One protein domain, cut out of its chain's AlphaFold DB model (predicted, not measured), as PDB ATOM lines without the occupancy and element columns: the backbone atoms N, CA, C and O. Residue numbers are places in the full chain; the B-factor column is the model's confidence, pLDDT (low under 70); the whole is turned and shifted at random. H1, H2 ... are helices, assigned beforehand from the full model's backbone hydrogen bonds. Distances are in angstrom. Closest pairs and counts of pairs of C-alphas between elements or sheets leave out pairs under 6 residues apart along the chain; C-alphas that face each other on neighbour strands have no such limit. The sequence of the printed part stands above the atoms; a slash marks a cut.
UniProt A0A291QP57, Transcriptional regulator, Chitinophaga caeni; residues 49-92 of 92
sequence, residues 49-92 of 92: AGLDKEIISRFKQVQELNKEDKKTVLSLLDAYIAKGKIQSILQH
ATOM      1  N   ALA A  49     -74.853  67.941  13.478       61.19
ATOM      2  CA  ALA A  49     -75.151  66.591  13.968       61.19
ATOM      3  C   ALA A  49     -76.568  66.428  14.561       61.19
ATOM      4  O   ALA A  49     -76.931  65.326  14.976       61.19
ATOM      5  N   GLY A  50     -77.366  67.504  14.633       62.31
ATOM      6  CA  GLY A  50     -78.717  67.478  15.207       62.31
ATOM      7  C   GLY A  50     -78.750  67.173  16.709       62.31
ATOM      8  O   GLY A  50     -79.755  66.679  17.221       62.31
ATOM      9  N   LEU A  51     -77.645  67.425  17.419       69.88
ATOM     10  CA  LEU A  51     -77.535  67.157  18.849       69.88
ATOM     11  C   LEU A  51     -78.179  68.288  19.661       69.88
ATOM     12  O   LEU A  51     -78.005  69.470  19.365       69.88
ATOM     13  N   ASP A  52     -78.912  67.926  20.714       78.19
ATOM     14  CA  ASP A  52     -79.585  68.896  21.576       78.19
ATOM     15  C   ASP A  52     -78.563  69.767  22.335       78.19
ATOM     16  O   ASP A  52     -77.682  69.261  23.042       78.19
ATOM     17  N   LYS A  53     -78.703  71.093  22.202       77.06
ATOM     18  CA  LYS A  53     -77.838  72.098  22.845       77.06
ATOM     19  C   LYS A  53     -77.776  71.938  24.363       77.06
ATOM     20  O   LYS A  53     -76.722  72.180  24.956       77.06
ATOM     21  N   GLU A  54     -78.872  71.527  24.996       80.50
ATOM     22  CA  GLU A  54     -78.883  71.257  26.428       80.50
ATOM     23  C   GLU A  54     -77.976  70.069  26.769       80.50
ATOM     24  O   GLU A  54     -77.140  70.183  27.668       80.50
ATOM     25  N   ILE A  55     -78.068  68.964  26.020       82.94
ATOM     26  CA  ILE A  55     -77.250  67.762  26.247       82.94
ATOM     27  C   ILE A  55     -75.759  68.098  26.147       82.94
ATOM     28  O   ILE A  55     -74.972  67.702  27.008       82.94
ATOM     29  N   ILE A  56     -75.368  68.881  25.143       80.75
ATOM     30  CA  ILE A  56     -73.973  69.296  24.941       80.75
ATOM     31  C   ILE A  56     -73.480  70.155  26.105       80.75
ATOM     32  O   ILE A  56     -72.383  69.933  26.622       80.75
ATOM     33  N   SER A  57     -74.297  71.112  26.553       81.88
ATOM     34  CA  SER A  57     -73.971  71.963  27.698       81.88
ATOM     35  C   SER A  57     -73.752  71.142  28.972       81.88
ATOM     36  O   SER A  57     -72.765  71.351  29.683       81.88
ATOM     37  N   ARG A  58     -74.608  70.143  29.232       86.50
ATOM     38  CA  ARG A  58     -74.417  69.210  30.354       86.50
ATOM     39  C   ARG A  58     -73.136  68.401  30.197       86.50
ATOM     40  O   ARG A  58     -72.408  68.240  31.170       86.50
ATOM     41  N   PHE A  59     -72.818  67.939  28.990       86.81
ATOM     42  CA  PHE A  59     -71.596  67.172  28.743       86.81
ATOM     43  C   PHE A  59     -70.332  67.991  29.036       86.81
ATOM     44  O   PHE A  59     -69.411  67.481  29.674       86.81
ATOM     45  N   LYS A  60     -70.307  69.274  28.640       85.31
ATOM     46  CA  LYS A  60     -69.216  70.203  28.980       85.31
ATOM     47  C   LYS A  60     -69.064  70.352  30.499       85.31
ATOM     48  O   LYS A  60     -67.962  70.185  31.005       85.31
ATOM     49  N   GLN A  61     -70.163  70.543  31.233       89.50
ATOM     50  CA  GLN A  61     -70.139  70.633  32.705       89.50
ATOM     51  C   GLN A  61     -69.620  69.341  33.358       89.50
ATOM     52  O   GLN A  61     -68.811  69.383  34.280       89.50
ATOM     53  N   VAL A  62     -70.023  68.173  32.848       92.94
ATOM     54  CA  VAL A  62     -69.544  66.870  33.343       92.94
ATOM     55  C   VAL A  62     -68.036  66.701  33.138       92.94
ATOM     56  O   VAL A  62     -67.379  66.054  33.954       92.94
ATOM     57  N   GLN A  63     -67.457  67.288  32.086       88.50
ATOM     58  CA  GLN A  63     -66.010  67.227  31.855       88.50
ATOM     59  C   GLN A  63     -65.192  67.956  32.922       88.50
ATOM     60  O   GLN A  63     -64.063  67.535  33.188       88.50
ATOM     61  N   GLU A  64     -65.757  68.979  33.554       93.88
ATOM     62  CA  GLU A  64     -65.105  69.773  34.602       93.88
ATOM     63  C   GLU A  64     -65.171  69.107  35.987       93.88
ATOM     64  O   GLU A  64     -64.466  69.516  36.910       93.88
ATOM     65  N   LEU A  65     -65.973  68.048  36.139       94.50
ATOM     66  CA  LEU A  65     -66.086  67.306  37.392       94.50
ATOM     67  C   LEU A  65     -64.810  66.529  37.727       94.50
ATOM     68  O   LEU A  65     -64.053  66.083  36.854       94.50
ATOM     69  N   ASN A  66     -64.621  66.285  39.024       97.56
ATOM     70  CA  ASN A  66     -63.581  65.383  39.499       97.56
ATOM     71  C   ASN A  66     -63.825  63.946  38.991       97.56
ATOM     72  O   ASN A  66     -64.889  63.586  38.480       97.56
ATOM     73  N   LYS A  67     -62.803  63.099  39.123       96.25
ATOM     74  CA  LYS A  67     -62.819  61.739  38.571       96.25
ATOM     75  C   LYS A  67     -63.946  60.867  39.136       96.25
ATOM     76  O   LYS A  67     -64.474  60.030  38.406       96.25
ATOM     77  N   GLU A  68     -64.279  61.030  40.412       97.19
ATOM     78  CA  GLU A  68     -65.293  60.224  41.091       97.19
ATOM     79  C   GLU A  68     -66.702  60.617  40.644       97.19
ATOM     80  O   GLU A  68     -67.464  59.767  40.180       97.19
ATOM     81  N   ASP A  69     -67.003  61.914  40.649       96.38
ATOM     82  CA  ASP A  69     -68.289  62.449  40.205       96.38
ATOM     83  C   ASP A  69     -68.524  62.169  38.719       96.38
ATOM     84  O   ASP A  69     -69.592  61.692  38.328       96.38
ATOM     85  N   LYS A  70     -67.497  62.359  37.880       96.31
ATOM     86  CA  LYS A  70     -67.561  62.030  36.449       96.31
ATOM     87  C   LYS A  70     -67.893  60.553  36.226       96.31
ATOM     88  O   LYS A  70     -68.737  60.231  35.391       96.31
ATOM     89  N   LYS A  71     -67.265  59.644  36.984       96.19
ATOM     90  CA  LYS A  71     -67.540  58.199  36.900       96.19
ATOM     91  C   LYS A  71     -68.982  57.878  37.300       96.19
ATOM     92  O   LYS A  71     -69.625  57.057  36.643       96.19
ATOM     93  N   THR A  72     -69.486  58.526  38.345       97.44
ATOM     94  CA  THR A  72     -70.867  58.355  38.810       97.44
ATOM     95  C   THR A  72     -71.868  58.794  37.745       97.44
ATOM     96  O   THR A  72     -72.768  58.026  37.407       97.44
ATOM     97  N   VAL A  73     -71.678  59.974  37.150       96.94
ATOM     98  CA  VAL A  73     -72.561  60.489  36.091       96.94
ATOM     99  C   VAL A  73     -72.576  59.568  34.870       96.94
ATOM    100  O   VAL A  73     -73.651  59.247  34.363       96.94
ATOM    101  N   LEU A  74     -71.408  59.092  34.425       94.25
ATOM    102  CA  LEU A  74     -71.314  58.152  33.301       94.25
ATOM    103  C   LEU A  74     -72.034  56.828  33.597       94.25
ATOM    104  O   LEU A  74     -72.796  56.349  32.763       94.25
ATOM    105  N   SER A  75     -71.877  56.289  34.808       96.88
ATOM    106  CA  SER A  75     -72.571  55.059  35.220       96.88
ATOM    107  C   SER A  75     -74.095  55.231  35.207       96.88
ATOM    108  O   SER A  75     -74.832  54.310  34.853       96.88
ATOM    109  N   LEU A  76     -74.578  56.418  35.582       96.69
ATOM    110  CA  LEU A  76     -76.002  56.740  35.557       96.69
ATOM    111  C   LEU A  76     -76.523  56.802  34.114       96.69
ATOM    112  O   LEU A  76     -77.543  56.190  33.804       96.69
ATOM    113  N   LEU A  77     -75.796  57.484  33.222       94.56
ATOM    114  CA  LEU A  77     -76.080  57.525  31.782       94.56
ATOM    115  C   LEU A  77     -76.193  56.114  31.189       94.56
ATOM    116  O   LEU A  77     -77.191  55.806  30.534       94.56
ATOM    117  N   ASP A  78     -75.230  55.239  31.488       94.25
ATOM    118  CA  ASP A  78     -75.233  53.846  31.032       94.25
ATOM    119  C   ASP A  78     -76.476  53.087  31.513       94.25
ATOM    120  O   ASP A  78     -77.120  52.376  30.734       94.25
ATOM    121  N   ALA A  79     -76.867  53.276  32.777       97.31
ATOM    122  CA  ALA A  79     -78.050  52.637  33.345       97.31
ATOM    123  C   ALA A  79     -79.344  53.063  32.628       97.31
ATOM    124  O   ALA A  79     -80.189  52.216  32.323       97.31
ATOM    125  N   TYR A  80     -79.500  54.352  32.310       95.00
ATOM    126  CA  TYR A  80     -80.674  54.845  31.578       95.00
ATOM    127  C   TYR A  80     -80.698  54.365  30.121       95.00
ATOM    128  O   TYR A  80     -81.759  53.975  29.629       95.00
ATOM    129  N   ILE A  81     -79.544  54.317  29.449       94.12
ATOM    130  CA  ILE A  81     -79.431  53.769  28.088       94.12
ATOM    131  C   ILE A  81     -79.800  52.279  28.080       94.12
ATOM    132  O   ILE A  81     -80.575  51.831  27.232       94.12
ATOM    133  N   ALA A  82     -79.279  51.506  29.037       94.69
ATOM    134  CA  ALA A  82     -79.594  50.088  29.177       94.69
ATOM    135  C   ALA A  82     -81.088  49.866  29.449       94.69
ATOM    136  O   ALA A  82     -81.711  49.026  28.799       94.69
ATOM    137  N   LYS A  83     -81.684  50.666  30.345       95.38
ATOM    138  CA  LYS A  83     -83.126  50.637  30.622       95.38
ATOM    139  C   LYS A  83     -83.949  50.845  29.348       95.38
ATOM    140  O   LYS A  83     -84.859  50.059  29.101       95.38
ATOM    141  N   GLY A  84     -83.615  51.848  28.536       93.38
ATOM    142  CA  GLY A  84     -84.317  52.118  27.277       93.38
ATOM    143  C   GLY A  84     -84.251  50.943  26.297       93.38
ATOM    144  O   GLY A  84     -85.276  50.533  25.757       93.38
ATOM    145  N   LYS A  85     -83.068  50.334  26.136       92.25
ATOM    146  CA  LYS A  85     -82.883  49.146  25.282       92.25
ATOM    147  C   LYS A  85     -83.704  47.947  25.762       92.25
ATOM    148  O   LYS A  85     -84.334  47.269  24.956       92.25
ATOM    149  N   ILE A  86     -83.721  47.691  27.071       94.75
ATOM    150  CA  ILE A  86     -84.519  46.605  27.657       94.75
ATOM    151  C   ILE A  86     -86.008  46.851  27.399       94.75
ATOM    152  O   ILE A  86     -86.710  45.948  26.955       94.75
ATOM    153  N   GLN A  87     -86.488  48.078  27.620       91.94
ATOM    154  CA  GLN A  87     -87.884  48.435  27.366       91.94
ATOM    155  C   GLN A  87     -88.273  48.253  25.896       91.94
ATOM    156  O   GLN A  87     -89.343  47.714  25.637       91.94
ATOM    157  N   SER A  88     -87.407  48.617  24.942       90.62
ATOM    158  CA  SER A  88     -87.694  48.403  23.517       90.62
ATOM    159  C   SER A  88     -87.762  46.925  23.129       90.62
ATOM    160  O   SER A  88     -88.540  46.569  22.254       90.62
ATOM    161  N   ILE A  89     -86.978  46.060  23.785       90.62
ATOM    162  CA  ILE A  89     -87.019  44.610  23.540       90.62
ATOM    163  C   ILE A  89     -88.313  44.008  24.096       90.62
ATOM    164  O   ILE A  89     -88.890  43.141  23.463       90.62
ATOM    165  N   LEU A  90     -88.775  44.468  25.263       84.31
ATOM    166  CA  LEU A  90     -89.989  43.961  25.916       84.31
ATOM    167  C   LEU A  90     -91.300  44.435  25.261       84.31
ATOM    168  O   LEU A  90     -92.364  43.925  25.600       84.31
ATOM    169  N   GLN A  91     -91.242  45.446  24.391       71.44
ATOM    170  CA  GLN A  91     -92.393  45.968  23.642       71.44
ATOM    171  C   GLN A  91     -92.578  45.299  22.266       71.44
ATOM    172  O   GLN A  91     -93.486  45.680  21.524       71.44
ATOM    173  N   HIS A  92     -91.749  44.302  21.951       50.81
ATOM    174  CA  HIS A  92     -91.855  43.417  20.792       50.81
ATOM    175  C   HIS A  92     -92.032  41.967  21.249       50.81
ATOM    176  O   HIS A  92     -92.701  41.220  20.501       50.81
TER     177      HIS A  92
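AT A GLANCE: This is residues 49 to 92 of the 92 residues of the protein "Transcriptional regulator" of Chitinophaga caeni (UniProt A0A291QP57). A long helix, H2, and a shorter one, H1, make an open V: they meet near the tight turn that joins them, at residues 65 to 66, and spread apart from there. Most of H2 sticks out alone as the long arm, from residue 75 on, and the other arm is free over residues 49 to 58. The printed part has 44 residues with two named helices, H1 then H2, and no named strand; its class is all helix. It is loose, with a radius of gyration of the C-alphas of 13.4 A, and flat, spanning 40 by 28 by 12 A.

HOW THE PARTS SIT: Begin with the longest helix, H2, residues 67 to 90, and then look at H1, residues 53 to 64. They only just touch, with 3 pairs of C-alphas within 8 A, through residues 70 to 73 of H2 and 62 to 63 of H1 alone. The closest C-alphas are those of Val 62 and Lys 70, 6.1 A apart. Their lines stand at a steep tilt of 39 degrees, and they run opposite ways: a helical hairpin. In H2 every O i to N i+4 pair is within hydrogen-bond range; in H1 7 of 8 are.

IN THESE COORDINATES: Find C-alpha 67 at (-62.819, 61.739, 38.571); from there H2 runs 34.8 A to C-alpha 90 at (-89.989, 43.961, 25.916). H1 begins at C-alpha 53, at (-77.838, 72.098, 22.845), and measures 17.5 A to C-alpha 64.

THE WHOLE: The two C-alphas farthest apart are those of Asn 66 and His 92, 40.4 A. The printed part has no cut, and the link from H1 to H2 is tight. In the B-factor column, the mean pLDDT of the printed part is 88.2; look for low confidence, under 70, at residues 49 to 51 and residue 92.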